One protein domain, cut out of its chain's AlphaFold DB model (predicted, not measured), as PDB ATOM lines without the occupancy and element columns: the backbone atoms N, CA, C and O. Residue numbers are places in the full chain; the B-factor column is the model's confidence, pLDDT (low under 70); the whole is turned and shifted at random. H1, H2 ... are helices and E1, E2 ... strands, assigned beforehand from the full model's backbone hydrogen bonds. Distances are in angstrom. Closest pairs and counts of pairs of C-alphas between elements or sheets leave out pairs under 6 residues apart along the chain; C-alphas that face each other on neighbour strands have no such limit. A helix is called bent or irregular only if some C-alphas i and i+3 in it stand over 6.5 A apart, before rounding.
ATOM      1  N   LEU A  60     -21.477 -53.155  28.522       93.19
ATOM      2  CA  LEU A  60     -22.802 -53.409  27.941       93.19
ATOM      3  C   LEU A  60     -23.782 -54.039  28.942       93.19
ATOM      4  O   LEU A  60     -24.960 -53.692  28.944       93.19
ATOM      5  N   VAL A  61     -23.299 -54.920  29.826       94.56
ATOM      6  CA  VAL A  61     -24.120 -55.539  30.881       94.56
ATOM      7  C   VAL A  61     -24.571 -54.480  31.884       94.56
ATOM      8  O   VAL A  61     -25.743 -54.426  32.249       94.56
ATOM      9  N   ARG A  62     -23.653 -53.593  32.286       95.06
ATOM     10  CA  ARG A  62     -23.963 -52.481  33.194       95.06
ATOM     11  C   ARG A  62     -24.973 -51.507  32.584       95.06
ATOM     12  O   ARG A  62     -25.955 -51.169  33.240       95.06
ATOM     13  N   TRP A  63     -24.787 -51.145  31.316       95.75
ATOM     14  CA  TRP A  63     -25.732 -50.313  30.569       95.75
ATOM     15  C   TRP A  63     -27.111 -50.951  30.457       95.75
ATOM     16  O   TRP A  63     -28.101 -50.289  30.736       95.75
ATOM     17  N   THR A  64     -27.183 -52.235  30.097       96.00
ATOM     18  CA  THR A  64     -28.456 -52.963  29.972       96.00
ATOM     19  C   THR A  64     -29.214 -52.963  31.297       96.00
ATOM     20  O   THR A  64     -30.399 -52.651  31.325       96.00
ATOM     21  N   ARG A  65     -28.514 -53.199  32.417       95.19
ATOM     22  CA  ARG A  65     -29.110 -53.173  33.762       95.19
ATOM     23  C   ARG A  65     -29.703 -51.810  34.138       95.19
ATOM     24  O   ARG A  65     -30.701 -51.765  34.849       95.19
ATOM     25  N   ASN A  66     -29.087 -50.717  33.689       94.06
ATOM     26  CA  ASN A  66     -29.486 -49.351  34.047       94.06
ATOM     27  C   ASN A  66     -30.357 -48.666  32.977       94.06
ATOM     28  O   ASN A  66     -30.819 -47.537  33.180       94.06
ATOM     29  N   ALA A  67     -30.562 -49.307  31.827       94.19
ATOM     30  CA  ALA A  67     -31.354 -48.782  30.728       94.19
ATOM     31  C   ALA A  67     -32.853 -48.864  31.045       94.19
ATOM     32  O   ALA A  67     -33.365 -49.885  31.497       94.19
ATOM     33  N   ALA A  68     -33.573 -47.778  30.769       93.06
ATOM     34  CA  ALA A  68     -35.023 -47.691  30.961       93.06
ATOM     35  C   ALA A  68     -35.778 -47.439  29.647       93.06
ATOM     36  O   ALA A  68     -37.006 -47.543  29.596       93.06
ATOM     37  N   LEU A  69     -35.048 -47.084  28.586       95.50
ATOM     38  CA  LEU A  69     -35.591 -46.699  27.289       95.50
ATOM     39  C   LEU A  69     -35.142 -47.668  26.197       95.50
ATOM     40  O   LEU A  69     -34.032 -48.200  26.233       95.50
ATOM     41  N   ALA A  70     -35.978 -47.839  25.171       96.56
ATOM     42  CA  ALA A  70     -35.669 -48.725  24.051       96.56
ATOM     43  C   ALA A  70     -34.397 -48.294  23.302       96.56
ATOM     44  O   ALA A  70     -33.596 -49.145  22.927       96.56
ATOM     45  N   GLY A  71     -34.177 -46.983  23.146       95.69
ATOM     46  CA  GLY A  71     -32.948 -46.439  22.559       95.69
ATOM     47  C   GLY A  71     -31.683 -46.790  23.349       95.69
ATOM     48  O   GLY A  71     -30.653 -47.100  22.755       95.69
ATOM     49  N   GLU A  72     -31.762 -46.818  24.682       95.56
ATOM     50  CA  GLU A  72     -30.634 -47.173  25.554       95.56
ATOM     51  C   GLU A  72     -30.327 -48.669  25.485       95.56
ATOM     52  O   GLU A  72     -29.171 -49.053  25.322       95.56
ATOM     53  N   LEU A  73     -31.363 -49.511  25.539       96.56
ATOM     54  CA  LEU A  73     -31.233 -50.961  25.378       96.56
ATOM     55  C   LEU A  73     -30.658 -51.317  23.999       96.56
ATOM     56  O   LEU A  73     -29.736 -52.125  23.896       96.56
ATOM     57  N   ALA A  74     -31.141 -50.660  22.938       96.38
ATOM     58  CA  ALA A  74     -30.617 -50.821  21.585       96.38
ATOM     59  C   ALA A  74     -29.130 -50.445  21.504       96.38
ATOM     60  O   ALA A  74     -28.323 -51.210  20.975       96.38
ATOM     61  N   ALA A  75     -28.753 -49.302  22.079       95.25
ATOM     62  CA  ALA A  75     -27.373 -48.833  22.112       95.25
ATOM     63  C   ALA A  75     -26.446 -49.721  22.968       95.25
ATOM     64  O   ALA A  75     -25.258 -49.844  22.663       95.25
ATOM     65  N   ALA A  76     -26.987 -50.388  23.992       95.19
ATOM     66  CA  ALA A  76     -26.287 -51.401  24.781       95.19
ATOM     67  C   ALA A  76     -26.160 -52.762  24.067       95.19
ATOM     68  O   ALA A  76     -25.434 -53.640  24.529       95.19
ATOM     69  N   GLY A  77     -26.818 -52.947  22.919       94.12
ATOM     70  CA  GLY A  77     -26.852 -54.216  22.190       94.12
ATOM     71  C   GLY A  77     -27.899 -55.210  22.705       94.12
ATOM     72  O   GLY A  77     -28.006 -56.302  22.152       94.12
ATOM     73  N   ALA A  78     -28.714 -54.831  23.693       96.00
ATOM     74  CA  ALA A  78     -29.851 -55.603  24.190       96.00
ATOM     75  C   ALA A  78     -31.078 -55.430  23.269       96.00
ATOM     76  O   ALA A  78     -32.141 -54.952  23.669       96.00
ATOM     77  N   VAL A  79     -30.920 -55.789  21.989       95.94
ATOM     78  CA  VAL A  79     -31.928 -55.555  20.936       95.94
ATOM     79  C   VAL A  79     -33.236 -56.288  21.232       95.94
ATOM     80  O   VAL A  79     -34.309 -55.725  21.035       95.94
ATOM     81  N   GLU A  80     -33.167 -57.513  21.751       96.62
ATOM     82  CA  GLU A  80     -34.363 -58.289  22.090       96.62
ATOM     83  C   GLU A  80     -35.165 -57.640  23.228       96.62
ATOM     84  O   GLU A  80     -36.393 -57.567  23.165       96.62
ATOM     85  N   GLU A  81     -34.492 -57.113  24.253       97.25
ATOM     86  CA  GLU A  81     -35.146 -56.399  25.354       97.25
ATOM     87  C   GLU A  81     -35.763 -55.084  24.878       97.25
ATOM     88  O   GLU A  81     -36.906 -54.774  25.221       97.25
ATOM     89  N   ALA A  82     -35.054 -54.347  24.017       97.31
ATOM     90  CA  ALA A  82     -35.582 -53.151  23.374       97.31
ATOM     91  C   ALA A  82     -36.837 -53.465  22.541       97.31
ATOM     92  O   ALA A  82     -37.834 -52.747  22.627       97.31
ATOM     93  N   MET A  83     -36.825 -54.558  21.772       97.75
ATOM     94  CA  MET A  83     -37.981 -55.021  20.998       97.75
ATOM     95  C   MET A  83     -39.160 -55.374  21.905       97.75
ATOM     96  O   MET A  83     -40.261 -54.874  21.680       97.75
ATOM     97  N   LYS A  84     -38.940 -56.159  22.967       97.44
ATOM     98  CA  LYS A  84     -39.982 -56.497  23.955       97.44
ATOM     99  C   LYS A  84     -40.583 -55.241  24.591       97.44
ATOM    100  O   LYS A  84     -41.805 -55.144  24.730       97.44
ATOM    101  N   LEU A  85     -39.745 -54.260  24.931       97.50
ATOM    102  CA  LEU A  85     -40.188 -52.982  25.486       97.50
ATOM    103  C   LEU A  85     -41.060 -52.201  24.492       97.50
ATOM    104  O   LEU A  85     -42.130 -51.721  24.864       97.50
ATOM    105  N   LEU A  86     -40.654 -52.119  23.224       98.00
ATOM    106  CA  LEU A  86     -41.419 -51.440  22.172       98.00
ATOM    107  C   LEU A  86     -42.727 -52.158  21.827       98.00
ATOM    108  O   LEU A  86     -43.741 -51.500  21.587       98.00
ATOM    109  N   SER A  87     -42.749 -53.491  21.844       97.44
ATOM    110  CA  SER A  87     -43.988 -54.256  21.680       97.44
ATOM    111  C   SER A  87     -45.003 -53.908  22.772       97.44
ATOM    112  O   SER A  87     -46.177 -53.733  22.464       97.44
ATOM    113  N   ARG A  88     -44.557 -53.705  24.019       97.12
ATOM    114  CA  ARG A  88     -45.424 -53.278  25.131       97.12
ATOM    115  C   ARG A  88     -45.840 -51.802  25.048       97.12
ATOM    116  O   ARG A  88     -46.994 -51.466  25.298       97.12
ATOM    117  N   GLN A  89     -44.908 -50.913  24.703       96.56
ATOM    118  CA  GLN A  89     -45.130 -49.461  24.735       96.56
ATOM    119  C   GLN A  89     -45.910 -48.924  23.537       96.56
ATOM    120  O   GLN A  89     -46.760 -48.054  23.700       96.56
ATOM    121  N   ILE A  90     -45.612 -49.410  22.333       97.56
ATOM    122  CA  ILE A  90     -46.178 -48.879  21.085       97.56
ATOM    123  C   ILE A  90     -46.840 -49.957  20.228       97.56
ATOM    124  O   ILE A  90     -47.286 -49.668  19.118       97.56
ATOM    125  N   GLY A  91     -46.918 -51.202  20.710       97.12
ATOM    126  CA  GLY A  91     -47.567 -52.288  19.976       97.12
ATOM    127  C   GLY A  91     -46.785 -52.701  18.734       97.12
ATOM    128  O   GLY A  91     -47.387 -53.097  17.733       97.12
ATOM    129  N   ALA A  92     -45.456 -52.540  18.769       97.25
ATOM    130  CA  ALA A  92     -44.572 -52.902  17.672       97.25
ATOM    131  C   ALA A  92     -44.634 -54.415  17.409       97.25
ATOM    132  O   ALA A  92     -44.278 -55.217  18.275       97.25
ATOM    133  N   ARG A  93     -45.081 -54.787  16.205       94.88
ATOM    134  CA  ARG A  93     -45.173 -56.180  15.736       94.88
ATOM    135  C   ARG A  93     -44.145 -56.504  14.656       94.88
ATOM    136  O   ARG A  93     -43.725 -57.649  14.534       94.88
ATOM    137  N   SER A  94     -43.734 -55.501  13.884       95.25
ATOM    138  CA  SER A  94     -42.669 -55.616  12.890       95.25
ATOM    139  C   SER A  94     -41.570 -54.604  13.182       95.25
ATOM    140  O   SER A  94     -41.840 -53.430  13.426       95.25
ATOM    141  N   PHE A  95     -40.325 -55.066  13.121       96.38
ATOM    142  CA  PHE A  95     -39.130 -54.249  13.334       96.38
ATOM    143  C   PHE A  95     -38.290 -54.098  12.061       96.38
ATOM    144  O   PHE A  95     -37.208 -53.519  12.100       96.38
ATOM    145  N   VAL A  96     -38.788 -54.586  10.918       95.50
ATOM    146  CA  VAL A  96     -38.068 -54.546   9.634       95.50
ATOM    147  C   VAL A  96     -37.712 -53.107   9.255       95.50
ATOM    148  O   VAL A  96     -36.566 -52.833   8.911       95.50
ATOM    149  N   ALA A  97     -38.658 -52.175   9.405       93.31
ATOM    150  CA  ALA A  97     -38.433 -50.755   9.131       93.31
ATOM    151  C   ALA A  97     -37.434 -50.097  10.102       93.31
ATOM    152  O   ALA A  97     -36.828 -49.089   9.761       93.31
ATOM    153  N   MET A  98     -37.247 -50.665  11.298       96.25
ATOM    154  CA  MET A  98     -36.370 -50.120  12.339       96.25
ATOM    155  C   MET A  98     -34.939 -50.666  12.269       96.25
ATOM    156  O   MET A  98     -34.095 -50.219  13.043       96.25
ATOM    157  N   LYS A  99     -34.644 -51.621  11.374       95.62
ATOM    158  CA  LYS A  99     -33.345 -52.314  11.304       95.62
ATOM    159  C   LYS A  99     -32.165 -51.341  11.266       95.62
ATOM    160  O   LYS A  99     -31.232 -51.481  12.053       95.62
ATOM    161  N   ASP A 100     -32.240 -50.336  10.400       94.81
ATOM    162  CA  ASP A 100     -31.167 -49.353  10.241       94.81
ATOM    163  C   ASP A 100     -31.034 -48.456  11.477       94.81
ATOM    164  O   ASP A 100     -29.924 -48.105  11.869       94.81
ATOM    165  N   ALA A 101     -32.147 -48.128  12.139       95.38
ATOM    166  CA  ALA A 101     -32.139 -47.322  13.357       95.38
ATOM    167  C   ALA A 101     -31.544 -48.095  14.550       95.38
ATOM    168  O   ALA A 101     -30.733 -47.542  15.293       95.38
ATOM    169  N   PHE A 102     -31.871 -49.385  14.696       96.62
ATOM    170  CA  PHE A 102     -31.233 -50.272  15.677       96.62
ATOM    171  C   PHE A 102     -29.733 -50.423  15.410       96.62
ATOM    172  O   PHE A 102     -28.929 -50.304  16.334       96.62
ATOM    173  N   GLY A 103     -29.353 -50.642  14.146       95.44
ATOM    174  CA  GLY A 103     -27.954 -50.734  13.739       95.44
ATOM    175  C   GLY A 103     -27.183 -49.452  14.048       95.44
ATOM    176  O   GLY A 103     -26.115 -49.513  14.653       95.44
ATOM    177  N   ALA A 104     -27.750 -48.290  13.715       93.88
ATOM    178  CA  ALA A 104     -27.153 -46.993  14.015       93.88
ATOM    179  C   ALA A 104     -26.962 -46.781  15.525       93.88
ATOM    180  O   ALA A 104     -25.879 -46.381  15.944       93.88
ATOM    181  N   ALA A 105     -27.971 -47.100  16.345       94.00
ATOM    182  CA  ALA A 105     -27.877 -46.974  17.799       94.00
ATOM    183  C   ALA A 105     -26.780 -47.874  18.397       94.00
ATOM    184  O   ALA A 105     -26.015 -47.427  19.245       94.00
ATOM    185  N   MET A 106     -26.678 -49.122  17.936       93.19
ATOM    186  CA  MET A 106     -25.715 -50.102  18.451       93.19
ATOM    187  C   MET A 106     -24.277 -49.834  17.991       93.19
ATOM    188  O   MET A 106     -23.336 -50.019  18.762       93.19
ATOM    189  N   ILE A 107     -24.090 -49.446  16.728       93.94
ATOM    190  CA  ILE A 107     -22.761 -49.196  16.152       93.94
ATOM    191  C   ILE A 107     -22.233 -47.835  16.607       93.94
ATOM    192  O   ILE A 107     -21.054 -47.719  16.923       93.94
ATOM    193  N   GLY A 108     -23.094 -46.817  16.695       92.31
ATOM    194  CA  GLY A 108     -22.672 -45.451  17.009       92.31
ATOM    195  C   GLY A 108     -22.110 -45.256  18.420       92.31
ATOM    196  O   GLY A 108     -21.450 -44.254  18.670       92.31
ATOM    197  N   THR A 109     -22.325 -46.202  19.338       93.06
ATOM    198  CA  THR A 109     -21.740 -46.169  20.690       93.06
ATOM    199  C   THR A 109     -20.415 -46.910  20.803       93.06
ATOM    200  O   THR A 109     -19.854 -46.980  21.895       93.06
ATOM    201  N   ARG A 110     -19.897 -47.476  19.711       93.00
ATOM    202  CA  ARG A 110     -18.694 -48.311  19.710       93.00
ATOM    203  C   ARG A 110     -17.583 -47.633  18.926       93.00
ATOM    204  O   ARG A 110     -17.801 -47.112  17.840       93.00
ATOM    205  N   SER A 111     -16.377 -47.678  19.473       93.44
ATOM    206  CA  SER A 111     -15.153 -47.237  18.810       93.44
ATOM    207  C   SER A 111     -14.048 -48.256  19.059       93.44
ATOM    208  O   SER A 111     -14.150 -49.074  19.968       93.44
ATOM    209  N   SER A 112     -12.999 -48.241  18.251       93.38
ATOM    210  CA  SER A 112     -11.889 -49.183  18.351       93.38
ATOM    211  C   SER A 112     -10.592 -48.407  18.493       93.38
ATOM    212  O   SER A 112     -10.279 -47.578  17.639       93.38
ATOM    213  N   LEU A 123     -11.947 -52.513  22.092       92.00
ATOM    214  CA  LEU A 123     -13.263 -51.927  21.873       92.00
ATOM    215  C   LEU A 123     -13.580 -50.922  22.988       92.00
ATOM    216  O   LEU A 123     -13.721 -51.276  24.160       92.00
ATOM    217  N   MET A 124     -13.721 -49.662  22.607       92.12
ATOM    218  CA  MET A 124     -14.198 -48.582  23.455       92.12
ATOM    219  C   MET A 124     -15.709 -48.432  23.303       92.12
ATOM    220  O   MET A 124     -16.245 -48.539  22.199       92.12
ATOM    221  N   TYR A 125     -16.392 -48.110  24.400       93.69
ATOM    222  CA  TYR A 125     -17.804 -47.754  24.335       93.69
ATOM    223  C   TYR A 125     -18.037 -46.338  24.846       93.69
ATOM    224  O   TYR A 125     -17.637 -45.977  25.959       93.69
ATOM    225  N   LEU A 126     -18.710 -45.552  24.016       94.31
ATOM    226  CA  LEU A 126     -19.009 -44.151  24.242       94.31
ATOM    227  C   LEU A 126     -20.196 -44.042  25.197       94.31
ATOM    228  O   LEU A 126     -21.321 -44.423  24.871       94.31
ATOM    229  N   SER A 127     -19.913 -43.553  26.400       93.88
ATOM    230  CA  SER A 127     -20.913 -43.354  27.451       93.88
ATOM    231  C   SER A 127     -21.420 -41.914  27.432       93.88
ATOM    232  O   SER A 127     -20.818 -41.055  26.783       93.88
ATOM    233  N   ARG A 128     -22.507 -41.621  28.151       90.75
ATOM    234  CA  ARG A 128     -22.889 -40.223  28.388       90.75
ATOM    235  C   ARG A 128     -21.827 -39.525  29.226       90.75
ATOM    236  O   ARG A 128     -21.178 -40.151  30.057       90.75
ATOM    237  N   VAL A 129     -21.697 -38.218  29.019       87.00
ATOM    238  CA  VAL A 129     -20.772 -37.380  29.795       87.00
ATOM    239  C   VAL A 129     -21.186 -37.338  31.267       87.00
ATOM    240  O   VAL A 129     -20.336 -37.445  32.142       87.00
ATOM    241  N   GLU A 130     -22.489 -37.235  31.535       87.56
ATOM    242  CA  GLU A 130     -23.032 -37.109  32.896       87.56
ATOM    243  C   GLU A 130     -23.183 -38.454  33.625       87.56
ATOM    244  O   GLU A 130     -23.189 -38.489  34.852       87.56
ATOM    245  N   ASP A 131     -23.305 -39.562  32.884       88.88
ATOM    246  CA  ASP A 131     -23.516 -40.899  33.446       88.88
ATOM    247  C   ASP A 131     -22.803 -41.969  32.602       88.88
ATOM    248  O   ASP A 131     -23.269 -42.387  31.534       88.88
ATOM    249  N   ALA A 132     -21.656 -42.431  33.103       90.75
ATOM    250  CA  ALA A 132     -20.838 -43.451  32.451       90.75
ATOM    251  C   ALA A 132     -21.515 -44.835  32.405       90.75
ATOM    252  O   ALA A 132     -21.108 -45.707  31.624       90.75
ATOM    253  N   GLU A 133     -22.552 -45.041  33.218       93.00
ATOM    254  CA  GLU A 133     -23.332 -46.269  33.262       93.00
ATOM    255  C   GLU A 133     -24.458 -46.290  32.221       93.00
ATOM    256  O   GLU A 133     -25.279 -47.211  32.223       93.00
ATOM    257  N   LEU A 134     -24.463 -45.329  31.288       93.44
ATOM    258  CA  LEU A 134     -25.380 -45.279  30.156       93.44
ATOM    259  C   LEU A 134     -24.675 -45.022  28.823       93.44
ATOM    260  O   LEU A 134     -23.683 -44.291  28.768       93.44
ATOM    261  N   PRO A 135     -25.229 -45.555  27.720       94.06
ATOM    262  CA  PRO A 135     -24.732 -45.272  26.383       94.06
ATOM    263  C   PRO A 135     -24.965 -43.814  25.979       94.06
ATOM    264  O   PRO A 135     -26.000 -43.212  26.303       94.06
ATOM    265  N   ALA A 136     -24.027 -43.274  25.199       91.94
ATOM    266  CA  ALA A 136     -24.201 -41.995  24.522       91.94
ATOM    267  C   ALA A 136     -25.415 -42.042  23.563       91.94
ATOM    268  O   ALA A 136     -25.575 -43.019  22.824       91.94
ATOM    269  N   PRO A 137     -26.281 -41.009  23.541       87.62
ATOM    270  CA  PRO A 137     -27.404 -40.954  22.613       87.62
ATOM    271  C   PRO A 137     -26.903 -40.701  21.184       87.62
ATOM    272  O   PRO A 137     -26.506 -39.591  20.837       87.62
ATOM    273  N   VAL A 138     -26.931 -41.734  20.339       87.94
ATOM    274  CA  VAL A 138     -26.524 -41.628  18.923       87.94
ATOM    275  C   VAL A 138     -27.606 -40.943  18.086       87.94
ATOM    276  O   VAL A 138     -27.319 -40.109  17.229       87.94
ATOM    277  N   LEU A 139     -28.870 -41.294  18.333       90.06
ATOM    278  CA  LEU A 139     -30.022 -40.706  17.659       90.06
ATOM    279  C   LEU A 139     -30.506 -39.502  18.464       90.06
ATOM    280  O   LEU A 139     -31.099 -39.660  19.529       90.06
ATOM    281  N   SER A 140     -30.252 -38.302  17.943       89.81
ATOM    282  CA  SER A 140     -30.628 -37.043  18.588       89.81
ATOM    283  C   SER A 140     -31.805 -36.371  17.889       89.81
ATOM    284  O   SER A 140     -31.986 -36.491  16.672       89.81
TER     285      SER A 140
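Overview. This is residues 60 to 112 and 123 to 140 of the 360 residues of the protein "Hypothetical protein" of Compsopogon caeruleus (UniProt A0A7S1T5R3). Helix H2 sits amid H1, H3 and H4, with two antiparallel strands, E1 and E2, at one end. The printed part has 71 residues, mostly helix: four named helices, then two strands. It is compact: radius of gyration of the C-alphas 11.7 A, spans 32 by 22 by 20 A.

Along the chain. H1, residues 60 to 66, begins at C-alpha 60 (-22.802, -53.409, 27.941). H2 is 70 to 75, H3 79 to 90. H4, 96 to 108, is irregular: C-alphas 97 and 100 are 7.5 A apart. E1 is 110 to 112; E2, 123 to 125, ends at (-17.804, -47.754, 24.335).

Arrangement. The hub H2 touches H1 only at the corner, H3 as a hairpin, closest C-alphas 70 and 82 at 4.5 A, and H4, closest 75 and 106 at 4.2 A. N 111 and O 124 of the strands are within hydrogen-bond range, 2.9 A. Every O i to N i+4 pair is within range in H1, H2 and H3; 7 of 9 in H4.

Size, cuts and confidence. C-alphas 112 and 123 are 4.7 A apart across the cut, residues 113 to 122.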